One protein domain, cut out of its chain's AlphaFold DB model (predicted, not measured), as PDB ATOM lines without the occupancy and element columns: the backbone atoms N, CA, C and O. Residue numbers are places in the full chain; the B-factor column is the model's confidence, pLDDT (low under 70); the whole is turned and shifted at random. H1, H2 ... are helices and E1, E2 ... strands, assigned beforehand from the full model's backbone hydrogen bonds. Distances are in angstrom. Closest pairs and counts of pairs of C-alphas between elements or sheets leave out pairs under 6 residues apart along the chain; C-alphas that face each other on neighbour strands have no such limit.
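AT A GLANCE: This is residues 255 to 373 of the 375 residues of an uncharacterized protein of Lachnoclostridium sp. An76 (UniProt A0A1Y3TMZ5). One branched sheet of six strands, E4 to E9, makes a wall; H1 is over its E4 and E5 part, and a small three-strand sheet, E2 E1 E11, lies beyond H1, with H2 beside E11. The short pair E3 and E10 lies near the middle of the whole, while the link of residues 324 to 337 reaches far out beyond E7 and E8 and makes much of the length. The printed part has 119 residues with two named helices and eleven named strands, in the order E1 E2 E3 H1 E4 E5 E6 E7 E8 E9 E10 H2 E11, and neighbour strands are antiparallel. The class is mixed, helices and strands; the whole is compact, with a radius of gyration of the C-alphas of 15.0 A and spans of 47 by 32 by 22 A.

HOW THE PARTS SIT: Begin at E1, residues 257 to 260, a hairpin with E2, residues 266 to 268: N 259 and O 267 are 2.8 A apart. On the other side of E1 is E11, residues 369 to 372, with N 260 and O 369 at 2.8 A. Next find E3, residues 279 to 281, antiparallel to E10, residues 356 to 358, with N 357 and O 280 at 2.8 A. H1, residues 282 to 292, is on the branched sheet at a height of 9.4 A, over E5, residues 303 to 307, and only just over E4, residues 297 to 299, on which 3 of its C-alphas fall. It runs slantwise to the strands, at 43 degrees to E5 on the local plane; the closest C-alphas of H1 and E4 are Val 290 and Val 297, 6.3 A apart. E4, E5 and E6, residues 313 to 317, form a meander, each strand the antiparallel neighbour of the one before, with N 305 and O 298 at 2.8 A and N 314 and O 306 at 2.8 A. A second meander is E7, residues 321 to 323, E8, residues 338 to 344, and E9, residues 347 to 350, with N 322 and O 339 at 2.9 A and N 344 and O 347 at 2.9 A. E6 and E9 lie on opposite sides of E8, and N 315 and O 343 are 2.9 A apart; pairing is staggered, E7 beside residues 338 to 340. H2, residues 359 to 366, only grazes the three-strand sheet; its closest C-alpha pair with E11 is Ser 363 and Thr 369, 5.2 A. H1 and H2 are only just apart, at 8.5 A. In H1 and H2 every O i to N i+4 pair is within hydrogen-bond range.

IN THESE COORDINATES: Find C-alpha 257 at (127.502, 144.476, 163.945), where E1 begins. H1 runs 15.4 A from C-alpha 282 at (138.350, 141.802, 153.731), and E8, the longest strand, runs 19.4 A. E5 is 14.2 A long and E6 13.7 A. H2 is 10.2 A long, and E11 ends at C-alpha 372, (124.033, 145.495, 162.056).

THE WHOLE: The two C-alphas farthest apart are those of Asp 263 and Ser 327, 47.1 A. The printed part has no cut. The link E7 to E8, 14 residues, is long; E2 to E3 is short, and the others are tight. Mean pLDDT of the printed part is 88.0, and residues 324 to 337 are under 70.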
ATOM      1  N   LEU A 255     127.304 151.202 161.947       93.25
ATOM      2  CA  LEU A 255     128.024 150.161 161.226       93.25
ATOM      3  C   LEU A 255     128.556 149.079 162.172       93.25
ATOM      4  O   LEU A 255     129.207 148.136 161.726       93.25
ATOM      5  N   ARG A 256     128.287 149.184 163.481       93.81
ATOM      6  CA  ARG A 256     128.560 148.093 164.420       93.81
ATOM      7  C   ARG A 256     127.653 146.912 164.107       93.81
ATOM      8  O   ARG A 256     126.498 147.088 163.723       93.81
ATOM      9  N   PHE A 257     128.173 145.714 164.317       95.06
ATOM     10  CA  PHE A 257     127.502 144.476 163.945       95.06
ATOM     11  C   PHE A 257     127.684 143.395 165.009       95.06
ATOM     12  O   PHE A 257     128.578 143.472 165.860       95.06
ATOM     13  N   SER A 258     126.835 142.376 164.941       95.25
ATOM     14  CA  SER A 258     127.007 141.118 165.660       95.25
ATOM     15  C   SER A 258     127.245 139.969 164.683       95.25
ATOM     16  O   SER A 258     126.821 140.008 163.529       95.25
ATOM     17  N   ILE A 259     127.947 138.937 165.148       96.25
ATOM     18  CA  ILE A 259     128.052 137.635 164.492       96.25
ATOM     19  C   ILE A 259     127.136 136.658 165.221       96.25
ATOM     20  O   ILE A 259     127.267 136.475 166.432       96.25
ATOM     21  N   THR A 260     126.275 135.971 164.479       95.88
ATOM     22  CA  THR A 260     125.391 134.929 165.003       95.88
ATOM     23  C   THR A 260     125.899 133.554 164.591       95.88
ATOM     24  O   THR A 260     126.071 133.239 163.409       95.88
ATOM     25  N   ARG A 261     126.147 132.706 165.590       94.69
ATOM     26  CA  ARG A 261     126.570 131.314 165.409       94.69
ATOM     27  C   ARG A 261     125.379 130.389 165.125       94.69
ATOM     28  O   ARG A 261     124.254 130.702 165.510       94.69
ATOM     29  N   PRO A 262     125.607 129.186 164.556       92.38
ATOM     30  CA  PRO A 262     124.542 128.211 164.301       92.38
ATOM     31  C   PRO A 262     123.769 127.757 165.546       92.38
ATOM     32  O   PRO A 262     122.652 127.258 165.429       92.38
ATOM     33  N   ASP A 263     124.366 127.888 166.733       93.06
ATOM     34  CA  ASP A 263     123.723 127.581 168.013       93.06
ATOM     35  C   ASP A 263     122.895 128.749 168.583       93.06
ATOM     36  O   ASP A 263     122.286 128.600 169.643       93.06
ATOM     37  N   GLY A 264     122.842 129.882 167.874       92.69
ATOM     38  CA  GLY A 264     122.145 131.102 168.275       92.69
ATOM     39  C   GLY A 264     122.955 132.019 169.191       92.69
ATOM     40  O   GLY A 264     122.407 132.994 169.692       92.69
ATOM     41  N   THR A 265     124.233 131.722 169.449       94.19
ATOM     42  CA  THR A 265     125.103 132.627 170.209       94.19
ATOM     43  C   THR A 265     125.441 133.856 169.372       94.19
ATOM     44  O   THR A 265     125.972 133.719 168.271       94.19
ATOM     45  N   GLU A 266     125.204 135.037 169.934       94.19
ATOM     46  CA  GLU A 266     125.593 136.319 169.349       94.19
ATOM     47  C   GLU A 266     126.906 136.822 169.958       94.19
ATOM     48  O   GLU A 266     127.122 136.749 171.173       94.19
ATOM     49  N   LEU A 267     127.788 137.336 169.105       93.44
ATOM     50  CA  LEU A 267     129.072 137.920 169.474       93.44
ATOM     51  C   LEU A 267     129.198 139.317 168.883       93.44
ATOM     52  O   LEU A 267     128.900 139.516 167.711       93.44
ATOM     53  N   CYS A 268     129.694 140.263 169.675       90.62
ATOM     54  CA  CYS A 268     129.945 141.629 169.224       90.62
ATOM     55  C   CYS A 268     131.425 141.969 169.384       90.62
ATOM     56  O   CYS A 268     132.026 141.670 170.420       90.62
ATOM     57  N   TYR A 269     131.975 142.649 168.383       90.31
ATOM     58  CA  TYR A 269     133.347 143.145 168.370       90.31
ATOM     59  C   TYR A 269     133.304 144.682 168.369       90.31
ATOM     60  O   TYR A 269     133.106 145.272 167.312       90.31
ATOM     61  N   PRO A 270     133.367 145.345 169.541       86.00
ATOM     62  CA  PRO A 270     133.089 146.781 169.671       86.00
ATOM     63  C   PRO A 270     134.045 147.701 168.894       86.00
ATOM     64  O   PRO A 270     133.679 148.843 168.618       86.00
ATOM     65  N   GLU A 271     135.236 147.212 168.562       87.31
ATOM     66  CA  GLU A 271     136.272 147.903 167.790       87.31
ATOM     67  C   GLU A 271     136.179 147.648 166.275       87.31
ATOM     68  O   GLU A 271     136.907 148.264 165.497       87.31
ATOM     69  N   LEU A 272     135.326 146.707 165.852       92.62
ATOM     70  CA  LEU A 272     135.087 146.402 164.446       92.62
ATOM     71  C   LEU A 272     133.783 147.052 163.991       92.62
ATOM     72  O   LEU A 272     132.758 147.012 164.674       92.62
ATOM     73  N   ILE A 273     133.822 147.605 162.788       95.12
ATOM     74  CA  ILE A 273     132.657 148.140 162.091       95.12
ATOM     75  C   ILE A 273     132.634 147.592 160.669       95.12
ATOM     76  O   ILE A 273     133.675 147.264 160.096       95.12
ATOM     77  N   LEU A 274     131.441 147.481 160.101       94.62
ATOM     78  CA  LEU A 274     131.277 147.177 158.688       94.62
ATOM     79  C   LEU A 274     131.745 148.361 157.833       94.62
ATOM     80  O   LEU A 274     131.739 149.507 158.280       94.62
ATOM     81  N   ALA A 275     132.112 148.089 156.580       91.38
ATOM     82  CA  ALA A 275     132.389 149.152 155.615       91.38
ATOM     83  C   ALA A 275     131.086 149.797 155.112       91.38
ATOM     84  O   ALA A 275     131.041 150.999 154.871       91.38
ATOM     85  N   TYR A 276     130.020 148.998 155.002       87.25
ATOM     86  CA  TYR A 276     128.652 149.423 154.697       87.25
ATOM     87  C   TYR A 276     127.648 148.589 155.499       87.25
ATOM     88  O   TYR A 276     127.990 147.522 155.995       87.25
ATOM     89  N   TYR A 277     126.398 149.052 155.601       85.38
ATOM     90  CA  TYR A 277     125.343 148.449 156.434       85.38
ATOM     91  C   TYR A 277     125.156 146.929 156.290       85.38
ATOM     92  O   TYR A 277     124.708 146.283 157.229       85.38
ATOM     93  N   ASP A 278     125.479 146.350 155.139       87.25
ATOM     94  CA  ASP A 278     125.309 144.926 154.839       87.25
ATOM     95  C   ASP A 278     126.613 144.234 154.419       87.25
ATOM     96  O   ASP A 278     126.585 143.074 154.005       87.25
ATOM     97  N   SER A 279     127.750 144.935 154.504       91.81
ATOM     98  CA  SER A 279     128.971 144.547 153.803       91.81
ATOM     99  C   SER A 279     130.232 144.769 154.641       91.81
ATOM    100  O   SER A 279     130.586 145.884 155.033       91.81
ATOM    101  N   MET A 280     130.953 143.676 154.872       95.00
ATOM    102  CA  MET A 280     132.194 143.620 155.636       95.00
ATOM    103  C   MET A 280     133.409 143.725 154.711       95.00
ATOM    104  O   MET A 280     133.450 143.080 153.668       95.00
ATOM    105  N   SER A 281     134.432 144.490 155.089       95.88
ATOM    106  CA  SER A 281     135.695 144.519 154.338       95.88
ATOM    107  C   SER A 281     136.487 143.209 154.483       95.88
ATOM    108  O   SER A 281     136.273 142.438 155.422       95.88
ATOM    109  N   PHE A 282     137.454 142.960 153.596       97.00
ATOM    110  CA  PHE A 282     138.350 141.802 153.731       97.00
ATOM    111  C   PHE A 282     139.149 141.805 155.040       97.00
ATOM    112  O   PHE A 282     139.234 140.767 155.694       97.00
ATOM    113  N   GLY A 283     139.698 142.944 155.462       97.19
ATOM    114  CA  GLY A 283     140.445 143.021 156.714       97.19
ATOM    115  C   GLY A 283     139.556 142.845 157.950       97.19
ATOM    116  O   GLY A 283     139.958 142.180 158.904       97.19
ATOM    117  N   CYS A 284     138.312 143.337 157.923       97.00
ATOM    118  CA  CYS A 284     137.344 143.047 158.986       97.00
ATOM    119  C   CYS A 284     136.969 141.554 159.013       97.00
ATOM    120  O   CYS A 284     136.897 140.956 160.087       97.00
ATOM    121  N   LEU A 285     136.810 140.920 157.844       97.75
ATOM    122  CA  LEU A 285     136.593 139.476 157.744       97.75
ATOM    123  C   LEU A 285     137.757 138.692 158.357       97.75
ATOM    124  O   LEU A 285     137.524 137.759 159.124       97.75
ATOM    125  N   TYR A 286     139.000 139.074 158.060       98.31
ATOM    126  CA  TYR A 286     140.185 138.464 158.661       98.31
ATOM    127  C   TYR A 286     140.130 138.496 160.195       98.31
ATOM    128  O   TYR A 286     140.279 137.452 160.832       98.31
ATOM    129  N   GLU A 287     139.866 139.665 160.788       97.31
ATOM    130  CA  GLU A 287     139.782 139.832 162.244       97.31
ATOM    131  C   GLU A 287     138.705 138.933 162.858       97.31
ATOM    132  O   GLU A 287     138.978 138.210 163.820       97.31
ATOM    133  N   VAL A 288     137.501 138.914 162.273       96.88
ATOM    134  CA  VAL A 288     136.407 138.044 162.729       96.88
ATOM    135  C   VAL A 288     136.840 136.577 162.703       96.88
ATOM    136  O   VAL A 288     136.718 135.881 163.710       96.88
ATOM    137  N   LEU A 289     137.405 136.101 161.591       97.12
ATOM    138  CA  LEU A 289     137.810 134.699 161.444       97.12
ATOM    139  C   LEU A 289     138.901 134.292 162.445       97.12
ATOM    140  O   LEU A 289     138.842 133.192 163.001       97.12
ATOM    141  N   VAL A 290     139.884 135.166 162.686       96.62
ATOM    142  CA  VAL A 290     140.956 134.934 163.666       96.62
ATOM    143  C   VAL A 290     140.385 134.836 165.081       96.62
ATOM    144  O   VAL A 290     140.758 133.934 165.835       96.62
ATOM    145  N   ARG A 291     139.459 135.729 165.440       95.31
ATOM    146  CA  ARG A 291     138.880 135.820 166.789       95.31
ATOM    147  C   ARG A 291     137.874 134.718 167.095       95.31
ATOM    148  O   ARG A 291     137.821 134.258 168.234       95.31
ATOM    149  N   GLU A 292     137.133 134.236 166.095       92.62
ATOM    150  CA  GLU A 292     136.281 133.051 166.253       92.62
ATOM    151  C   GLU A 292     137.101 131.810 166.646       92.62
ATOM    152  O   GLU A 292     136.607 130.936 167.357       92.62
ATOM    153  N   GLY A 293     138.361 131.720 166.198       90.31
ATOM    154  CA  GLY A 293     139.317 130.681 166.601       90.31
ATOM    155  C   GLY A 293     138.996 129.265 166.102       90.31
ATOM    156  O   GLY A 293     139.729 128.320 166.399       90.31
ATOM    157  N   THR A 294     137.909 129.097 165.347       90.88
ATOM    158  CA  THR A 294     137.471 127.827 164.749       90.88
ATOM    159  C   THR A 294     137.969 127.644 163.316       90.88
ATOM    160  O   THR A 294     138.017 126.514 162.824       90.88
ATOM    161  N   PHE A 295     138.378 128.731 162.656       94.19
ATOM    162  CA  PHE A 295     138.897 128.725 161.293       94.19
ATOM    163  C   PHE A 295     140.422 128.610 161.283       94.19
ATOM    164  O   PHE A 295     141.126 129.190 162.107       94.19
ATOM    165  N   GLN A 296     140.954 127.866 160.313       93.88
ATOM    166  CA  GLN A 296     142.392 127.848 160.043       93.88
ATOM    167  C   GLN A 296     142.732 129.036 159.146       93.88
ATOM    168  O   GLN A 296     142.616 128.923 157.928       93.88
ATOM    169  N   VAL A 297     143.108 130.160 159.755       97.69
ATOM    170  CA  VAL A 297     143.464 131.402 159.056       97.69
ATOM    171  C   VAL A 297     144.984 131.556 158.993       97.69
ATOM    172  O   VAL A 297     145.680 131.294 159.973       97.69
ATOM    173  N   SER A 298     145.505 131.987 157.846       97.69
ATOM    174  CA  SER A 298     146.920 132.329 157.659       97.69
ATOM    175  C   SER A 298     147.049 133.581 156.800       97.69
ATOM    176  O   SER A 298     146.444 133.640 155.731       97.69
ATOM    177  N   GLY A 299     147.881 134.532 157.226       97.69
ATOM    178  CA  GLY A 299     148.120 135.802 156.534       97.69
ATOM    179  C   GLY A 299     147.865 137.004 157.441       97.69
ATOM    180  O   GLY A 299     147.940 136.877 158.668       97.69
ATOM    181  N   THR A 300     147.563 138.141 156.829       97.06
ATOM    182  CA  THR A 300     147.298 139.436 157.471       97.06
ATOM    183  C   THR A 300     145.976 140.027 156.952       97.06
ATOM    184  O   THR A 300     145.397 139.473 156.013       97.06
ATOM    185  N   PRO A 301     145.462 141.131 157.529       96.62
ATOM    186  CA  PRO A 301     144.273 141.805 157.003       96.62
ATOM    187  C   PRO A 301     144.358 142.165 155.508       96.62
ATOM    188  O   PRO A 301     143.342 142.138 154.816       96.62
ATOM    189  N   GLU A 302     145.555 142.453 154.989       96.19
ATOM    190  CA  GLU A 302     145.799 142.811 153.586       96.19
ATOM    191  C   GLU A 302     145.638 141.622 152.628       96.19
ATOM    192  O   GLU A 302     145.130 141.763 151.509       96.19
ATOM    193  N   GLU A 303     146.116 140.452 153.055       97.38
ATOM    194  CA  GLU A 303     146.065 139.208 152.300       97.38
ATOM    195  C   GLU A 303     146.049 137.986 153.220       97.38
ATOM    196  O   GLU A 303     146.935 137.768 154.050       97.38
ATOM    197  N   PHE A 304     145.041 137.134 153.054       98.50
ATOM    198  CA  PHE A 304     144.898 135.954 153.893       98.50
ATOM    199  C   PHE A 304     144.213 134.803 153.181       98.50
ATOM    200  O   PHE A 304     143.533 134.943 152.165       98.50
ATOM    201  N   THR A 305     144.382 133.633 153.780       98.31
ATOM    202  CA  THR A 305     143.722 132.400 153.378       98.31
ATOM    203  C   THR A 305     143.002 131.781 154.561       98.31
ATOM    204  O   THR A 305     143.477 131.873 155.696       98.31
ATOM    205  N   PHE A 306     141.872 131.129 154.299       98.12
ATOM    206  CA  PHE A 306     141.229 130.268 155.286       98.12
ATOM    207  C   PHE A 306     140.444 129.130 154.638       98.12
ATOM    208  O   PHE A 306     140.076 129.194 153.465       98.12
ATOM    209  N   THR A 307     140.182 128.076 155.408       96.94
ATOM    210  CA  THR A 307     139.324 126.966 154.970       96.94
ATOM    211  C   THR A 307     137.862 127.289 155.271       96.94
ATOM    212  O   THR A 307     137.478 127.376 156.438       96.94
ATOM    213  N   ALA A 308     137.056 127.449 154.223       95.06
ATOM    214  CA  ALA A 308     135.625 127.717 154.310       95.06
ATOM    215  C   ALA A 308     134.839 126.507 154.853       95.06
ATOM    216  O   ALA A 308     135.320 125.371 154.850       95.06
ATOM    217  N   ALA A 309     133.586 126.725 155.254       92.00
ATOM    218  CA  ALA A 309     132.696 125.705 155.814       92.00
ATOM    219  C   ALA A 309     132.448 124.516 154.864       92.00
ATOM    220  O   ALA A 309     132.235 123.388 155.306       92.00
ATOM    221  N   ASN A 310     132.528 124.747 153.550       90.12
ATOM    222  CA  ASN A 310     132.426 123.703 152.526       90.12
ATOM    223  C   ASN A 310     133.738 122.913 152.300       90.12
ATOM    224  O   ASN A 310     133.780 122.033 151.441       90.12
ATOM    225  N   GLY A 311     134.806 123.228 153.040       91.75
ATOM    226  CA  GLY A 311     136.125 122.599 152.948       91.75
ATOM    227  C   GLY A 311     137.048 123.164 151.864       91.75
ATOM    228  O   GLY A 311     138.175 122.691 151.733       91.75
ATOM    229  N   SER A 312     136.606 124.154 151.080       94.12
ATOM    230  CA  SER A 312     137.470 124.836 150.110       94.12
ATOM    231  C   SER A 312     138.438 125.792 150.809       94.12
ATOM    232  O   SER A 312     138.082 126.444 151.788       94.12
ATOM    233  N   VAL A 313     139.668 125.884 150.303       97.06
ATOM    234  CA  VAL A 313     140.615 126.919 150.736       97.06
ATOM    235  C   VAL A 313     140.312 128.182 149.946       97.06
ATOM    236  O   VAL A 313     140.377 128.171 148.714       97.06
ATOM    237  N   CYS A 314     139.974 129.252 150.652       97.94
ATOM    238  CA  CYS A 314     139.728 130.559 150.073       97.94
ATOM    239  C   CYS A 314     140.926 131.488 150.284       97.94
ATOM    240  O   CYS A 314     141.584 131.406 151.319       97.94
ATOM    241  N   SER A 315     141.194 132.363 149.312       98.19
ATOM    242  CA  SER A 315     142.245 133.388 149.363       98.19
ATOM    243  C   SER A 315     141.658 134.757 149.056       98.19
ATOM    244  O   SER A 315     140.991 134.920 148.031       98.19
ATOM    245  N   PHE A 316     141.943 135.726 149.916       97.75
ATOM    246  CA  PHE A 316     141.496 137.113 149.833       97.75
ATOM    247  C   PHE A 316     142.719 138.021 149.770       97.75
ATOM    248  O   PHE A 316     143.711 137.780 150.454       97.75
ATOM    249  N   SER A 317     142.654 139.058 148.941       95.75
ATOM    250  CA  SER A 317     143.673 140.104 148.884       95.75
ATOM    251  C   SER A 317     143.069 141.362 148.284       95.75
ATOM    252  O   SER A 317     142.354 141.291 147.285       95.75
ATOM    253  N   TYR A 318     143.420 142.522 148.831       92.06
ATOM    254  CA  TYR A 318     143.056 143.813 148.241       92.06
ATOM    255  C   TYR A 318     143.692 144.054 146.855       92.06
ATOM    256  O   TYR A 318     143.227 144.896 146.086       92.06
ATOM    257  N   SER A 319     144.714 143.271 146.488       90.94
ATOM    258  CA  SER A 319     145.315 143.290 145.146       90.94
ATOM    259  C   SER A 319     144.511 142.512 144.094       90.94
ATOM    260  O   SER A 319     144.779 142.615 142.894       90.94
ATOM    261  N   TYR A 320     143.528 141.704 144.509       92.56
ATOM    262  CA  TYR A 320     142.751 140.869 143.596       92.56
ATOM    263  C   TYR A 320     141.672 141.683 142.894       92.56
ATOM    264  O   TYR A 320     140.527 141.765 143.338       92.56
ATOM    265  N   ARG A 321     142.051 142.248 141.746       88.00
ATOM    266  CA  ARG A 321     141.176 143.045 140.886       88.00
ATOM    267  C   ARG A 321     141.180 142.535 139.452       88.00
ATOM    268  O   ARG A 321     142.186 142.022 138.951       88.00
ATOM    269  N   VAL A 322     140.035 142.649 138.795       85.88
ATOM    270  CA  VAL A 322     139.911 142.531 137.341       85.88
ATOM    271  C   VAL A 322     139.655 143.937 136.799       85.88
ATOM    272  O   VAL A 322     138.745 144.589 137.314       85.88
ATOM    273  N   PRO A 323     140.419 144.400 135.792       75.69
ATOM    274  CA  PRO A 323     140.167 145.690 135.164       75.69
ATOM    275  C   PRO A 323     138.746 145.756 134.612       75.69
ATOM    276  O   PRO A 323     138.242 144.771 134.059       75.69
ATOM    277  N   GLY A 324     138.112 146.915 134.747       66.94
ATOM    278  CA  GLY A 324     136.834 147.178 134.115       66.94
ATOM    279  C   GLY A 324     136.949 147.169 132.590       66.94
ATOM    280  O   GLY A 324     137.942 147.623 132.020       66.94
ATOM    281  N   ASN A 325     135.939 146.638 131.898       57.03
ATOM    282  CA  ASN A 325     135.847 146.823 130.453       57.03
ATOM    283  C   ASN A 325     135.213 148.191 130.189       57.03
ATOM    284  O   ASN A 325     134.056 148.411 130.543       57.03
ATOM    285  N   SER A 326     135.926 149.067 129.479       52.53
ATOM    286  CA  SER A 326     135.477 150.420 129.107       52.53
ATOM    287  C   SER A 326     134.201 150.473 128.245       52.53
ATOM    288  O   SER A 326     133.793 151.551 127.830       52.53
ATOM    289  N   SER A 327     133.613 149.325 127.895       48.19
ATOM    290  CA  SER A 327     132.390 149.201 127.095       48.19
ATOM    291  C   SER A 327     131.127 148.953 127.920       48.19
ATOM    292  O   SER A 327     130.035 149.014 127.360       48.19
ATOM    293  N   ASP A 328     131.259 148.629 129.209       45.81
ATOM    294  CA  ASP A 328     130.115 148.400 130.091       45.81
ATOM    295  C   ASP A 328     129.781 149.708 130.816       45.81
ATOM    296  O   ASP A 328     130.150 149.922 131.972       45.81
ATOM    297  N   GLU A 329     129.099 150.607 130.105       45.59
ATOM    298  CA  GLU A 329     128.464 151.776 130.712       45.59
ATOM    299  C   GLU A 329     127.335 151.305 131.633       45.59
ATOM    300  O   GLU A 329     126.434 150.555 131.235       45.59
ATOM    301  N   THR A 330     127.370 151.739 132.888       47.16
ATOM    302  CA  THR A 330     126.194 151.644 133.752       47.16
ATOM    303  C   THR A 330     125.181 152.714 133.344       47.16
ATOM    304  O   THR A 330     125.534 153.769 132.815       47.16
ATOM    305  N   SER A 331     123.890 152.445 133.564       38.31
ATOM    306  CA  SER A 331     122.823 153.439 133.409       38.31
ATOM    307  C   SER A 331     123.066 154.577 134.407       38.31
ATOM    308  O   SER A 331     122.714 154.448 135.576       38.31
ATOM    309  N   GLY A 332     123.740 155.627 133.938       48.09
ATOM    310  CA  GLY A 332     124.374 156.662 134.760       48.09
ATOM    311  C   GLY A 332     125.651 157.246 134.138       48.09
ATOM    312  O   GLY A 332     126.146 158.250 134.629       48.09
ATOM    313  N   GLY A 333     126.171 156.662 133.049       40.00
ATOM    314  CA  GLY A 333     127.253 157.251 132.249       40.00
ATOM    315  C   GLY A 333     128.666 157.037 132.800       40.00
ATOM    316  O   GLY A 333     129.621 157.504 132.188       40.00
ATOM    317  N   MET A 334     128.820 156.308 133.910       49.38
ATOM    318  CA  MET A 334     130.136 156.033 134.490       49.38
ATOM    319  C   MET A 334     130.668 154.664 134.026       49.38
ATOM    320  O   MET A 334     129.914 153.674 134.054       49.38
ATOM    321  N   PRO A 335     131.943 154.584 133.591       51.34
ATOM    322  CA  PRO A 335     132.585 153.320 133.248       51.34
ATOM    323  C   PRO A 335     132.549 152.363 134.443       51.34
ATOM    324  O   PRO A 335     132.738 152.785 135.579       51.34
ATOM    325  N   ARG A 336     132.355 151.059 134.216       55.81
ATOM    326  CA  ARG A 336     132.728 150.069 135.237       55.81
ATOM    327  C   ARG A 336     134.243 150.081 135.378       55.81
ATOM    328  O   ARG A 336     134.930 149.764 134.413       55.81
ATOM    329  N   LEU A 337     134.730 150.426 136.564       59.94
ATOM    330  CA  LEU A 337     136.146 150.710 136.828       59.94
ATOM    331  C   LEU A 337     136.931 149.438 137.188       59.94
ATOM    332  O   LEU A 337     138.082 149.250 136.817       59.94
ATOM    333  N   GLY A 338     136.250 148.429 137.719       73.75
ATOM    334  CA  GLY A 338     136.814 147.101 137.906       73.75
ATOM    335  C   GLY A 338     135.922 146.251 138.778       73.75
ATOM    336  O   GLY A 338     134.826 146.652 139.166       73.75
ATOM    337  N   SER A 339     136.359 145.035 139.071       84.94
ATOM    338  CA  SER A 339     135.702 144.228 140.097       84.94
ATOM    339  C   SER A 339     136.736 143.510 140.937       84.94
ATOM    340  O   SER A 339     137.681 142.905 140.413       84.94
ATOM    341  N   PHE A 340     136.542 143.563 142.249       90.12
ATOM    342  CA  PHE A 340     137.325 142.766 143.174       90.12
ATOM    343  C   PHE A 340     136.902 141.304 143.082       90.12
ATOM    344  O   PHE A 340     135.816 140.964 142.607       90.12
ATOM    345  N   TYR A 341     137.776 140.405 143.510       93.88
ATOM    346  CA  TYR A 341     137.447 138.991 143.603       93.88
ATOM    347  C   TYR A 341     138.210 138.326 144.738       93.88
ATOM    348  O   TYR A 341     139.240 138.812 145.194       93.88
ATOM    349  N   TYR A 342     137.729 137.160 145.148       96.25
ATOM    350  CA  TYR A 342     138.502 136.228 145.961       96.25
ATOM    351  C   TYR A 342     138.635 134.892 145.227       96.25
ATOM    352  O   TYR A 342     137.919 134.613 144.257       96.25
ATOM    353  N   LEU A 343     139.586 134.067 145.651       97.00
ATOM    354  CA  LEU A 343     139.758 132.718 145.118       97.00
ATOM    355  C   LEU A 343     139.084 131.713 146.047       97.00
ATOM    356  O   LEU A 343     139.278 131.774 147.254       97.00
ATOM    357  N   SER A 344     138.328 130.766 145.494       95.75
ATOM    358  CA  SER A 344     137.876 129.554 146.186       95.75
ATOM    359  C   SER A 344     138.453 128.347 145.449       95.75
ATOM    360  O   SER A 344     138.050 128.025 144.326       95.75
ATOM    361  N   GLY A 345     139.484 127.732 146.033       91.56
ATOM    362  CA  GLY A 345     140.384 126.842 145.305       91.56
ATOM    363  C   GLY A 345     141.037 127.578 144.132       91.56
ATOM    364  O   GLY A 345     141.696 128.595 144.317       91.56
ATOM    365  N   GLU A 346     140.818 127.088 142.913       89.12
ATOM    366  CA  GLU A 346     141.315 127.716 141.677       89.12
ATOM    367  C   GLU A 346     140.279 128.642 141.008       89.12
ATOM    368  O   GLU A 346     140.544 129.231 139.959       89.12
ATOM    369  N   THR A 347     139.081 128.774 141.587       94.19
ATOM    370  CA  THR A 347     137.979 129.532 140.980       94.19
ATOM    371  C   THR A 347     137.994 130.978 141.455       94.19
ATOM    372  O   THR A 347     137.973 131.235 142.657       94.19
ATOM    373  N   LYS A 348     137.964 131.928 140.512       94.88
ATOM    374  CA  LYS A 348     137.726 133.346 140.808       94.88
ATOM    375  C   LYS A 348     136.246 133.581 141.078       94.88
ATOM    376  O   LYS A 348     135.418 133.333 140.201       94.88
ATOM    377  N   VAL A 349     135.928 134.091 142.260       94.25
ATOM    378  CA  VAL A 349     134.581 134.531 142.620       94.25
ATOM    379  C   VAL A 349     134.555 136.052 142.568       94.25
ATOM    380  O   VAL A 349     135.140 136.716 143.421       94.25
ATOM    381  N   ILE A 350     133.916 136.586 141.527       91.75
ATOM    382  CA  ILE A 350     133.818 138.027 141.291       91.75
ATOM    383  C   ILE A 350     132.864 138.659 142.315       91.75
ATOM    384  O   ILE A 350     131.769 138.145 142.574       91.75
ATOM    385  N   LEU A 351     133.314 139.762 142.900       88.12
ATOM    386  CA  LEU A 351     132.571 140.629 143.807       88.12
ATOM    387  C   LEU A 351     132.099 141.881 143.052       88.12
ATOM    388  O   LEU A 351     131.982 141.864 141.826       88.12
ATOM    389  N   THR A 352     131.775 142.944 143.781       73.12
ATOM    390  CA  THR A 352     131.423 144.244 143.208       73.12
ATOM    391  C   THR A 352     132.683 145.084 142.934       73.12
ATOM    392  O   THR A 352     133.809 144.578 142.890       73.12
ATOM    393  N   ASP A 353     132.472 146.373 142.712       74.62
ATOM    394  CA  ASP A 353     133.458 147.454 142.646       74.62
ATOM    395  C   ASP A 353     134.273 147.655 143.936       74.62
ATOM    396  O   ASP A 353     135.284 148.346 143.900       74.62
ATOM    397  N   ALA A 354     133.909 147.006 145.047       81.44
ATOM    398  CA  ALA A 354     134.593 147.138 146.331       81.44
ATOM    399  C   ALA A 354     135.044 145.776 146.916       81.44
ATOM    400  O   ALA A 354     134.407 144.745 146.670       81.44
ATOM    401  N   PRO A 355     136.125 145.737 147.724       89.81
ATOM    402  CA  PRO A 355     136.651 144.526 148.372       89.81
ATOM    403  C   PRO A 355     135.823 144.138 149.610       89.81
ATOM    404  O   PRO A 355     136.326 144.111 150.738       89.81
ATOM    405  N   LEU A 356     134.529 143.889 149.396       92.94
ATOM    406  CA  LEU A 356     133.543 143.672 150.450       92.94
ATOM    407  C   LEU A 356     132.848 142.309 150.328       92.94
ATOM    408  O   LEU A 356     132.683 141.758 149.238       92.94
ATOM    409  N   ILE A 357     132.423 141.773 151.469       95.12
ATOM    410  CA  ILE A 357     131.687 140.521 151.619       95.12
ATOM    411  C   ILE A 357     130.364 140.818 152.314       95.12
ATOM    412  O   ILE A 357     130.337 141.254 153.463       95.12
ATOM    413  N   ASP A 358     129.273 140.566 151.598       94.50
ATOM    414  CA  ASP A 358     127.917 140.653 152.133       94.50
ATOM    415  C   ASP A 358     127.586 139.489 153.087       94.50
ATOM    416  O   ASP A 358     128.308 138.485 153.170       94.50
ATOM    417  N   SER A 359     126.470 139.614 153.811       92.88
ATOM    418  CA  SER A 359     126.025 138.609 154.790       92.88
ATOM    419  C   SER A 359     125.724 137.235 154.162       92.88
ATOM    420  O   SER A 359     126.037 136.198 154.757       92.88
ATOM    421  N   GLU A 360     125.211 137.182 152.924       94.44
ATOM    422  CA  GLU A 360     124.927 135.916 152.227       94.44
ATOM    423  C   GLU A 360     126.221 135.147 151.929       94.44
ATOM    424  O   GLU A 360     126.353 133.960 152.253       94.44
ATOM    425  N   ARG A 361     127.210 135.830 151.348       95.31
ATOM    426  CA  ARG A 361     128.526 135.266 151.046       95.31
ATOM    427  C   ARG A 361     129.270 134.897 152.317       95.31
ATOM    428  O   ARG A 361     129.860 133.818 152.367       95.31
ATOM    429  N   PHE A 362     129.221 135.740 153.345       96.44
ATOM    430  CA  PHE A 362     129.799 135.419 154.647       96.44
ATOM    431  C   PHE A 362     129.213 134.121 155.207       96.44
ATOM    432  O   PHE A 362     129.967 133.238 155.626       96.44
ATOM    433  N   SER A 363     127.893 133.945 155.127       96.25
ATOM    434  CA  SER A 363     127.228 132.725 155.579       96.25
ATOM    435  C   SER A 363     127.595 131.498 154.760       96.25
ATOM    436  O   SER A 363     127.910 130.449 155.325       96.25
ATOM    437  N   ALA A 364     127.675 131.625 153.438       95.38
ATOM    438  CA  ALA A 364     128.133 130.537 152.581       95.38
ATOM    439  C   ALA A 364     129.583 130.112 152.887       95.38
ATOM    440  O   ALA A 364     129.921 128.926 152.802       95.38
ATOM    441  N   LEU A 365     130.443 131.069 153.245       96.56
ATOM    442  CA  LEU A 365     131.853 130.832 153.547       96.56
ATOM    443  C   LEU A 365     132.084 130.269 154.952       96.56
ATOM    444  O   LEU A 365     132.978 129.445 155.132       96.56
ATOM    445  N   THR A 366     131.312 130.703 155.943       96.62
ATOM    446  CA  THR A 366     131.622 130.462 157.364       96.62
ATOM    447  C   THR A 366     130.570 129.624 158.089       96.62
ATOM    448  O   THR A 366     130.878 129.001 159.104       96.62
ATOM    449  N   GLY A 367     129.339 129.575 157.574       95.06
ATOM    450  CA  GLY A 367     128.169 129.055 158.282       95.06
ATOM    451  C   GLY A 367     127.658 129.972 159.401       95.06
ATOM    452  O   GLY A 367     126.745 129.579 160.122       95.06
ATOM    453  N   LEU A 368     128.246 131.158 159.564       95.75
ATOM    454  CA  LEU A 368     127.835 132.194 160.509       95.75
ATOM    455  C   LEU A 368     126.988 133.245 159.775       95.75
ATOM    456  O   LEU A 368     126.998 133.300 158.551       95.75
ATOM    457  N   THR A 369     126.261 134.096 160.484       95.38
ATOM    458  CA  THR A 369     125.636 135.285 159.876       95.38
ATOM    459  C   THR A 369     126.104 136.534 160.593       95.38
ATOM    460  O   THR A 369     126.582 136.447 161.725       95.38
ATOM    461  N   PHE A 370     126.000 137.685 159.937       95.06
ATOM    462  CA  PHE A 370     126.185 138.968 160.594       95.06
ATOM    463  C   PHE A 370     125.056 139.915 160.228       95.06
ATOM    464  O   PHE A 370     124.558 139.864 159.101       95.06
ATOM    465  N   ASP A 371     124.712 140.776 161.176       93.00
ATOM    466  CA  ASP A 371     123.717 141.829 161.026       93.00
ATOM    467  C   ASP A 371     124.192 143.072 161.785       93.00
ATOM    468  O   ASP A 371     124.937 142.977 162.769       93.00
ATOM    469  N   THR A 372     123.788 144.253 161.314       91.62
ATOM    470  CA  THR A 372     124.033 145.495 162.056       91.62
ATOM    471  C   THR A 372     123.284 145.470 163.381       91.62
ATOM    472  O   THR A 372     122.226 144.855 163.510       91.62
ATOM    473  N   LEU A 373     123.850 146.121 164.394       86.69
ATOM    474  CA  LEU A 373     123.156 146.279 165.664       86.69
ATOM    475  C   LEU A 373     121.972 147.228 165.436       86.69
ATOM    476  O   LEU A 373     122.184 148.408 165.156       86.69
TER     477      LEU A 373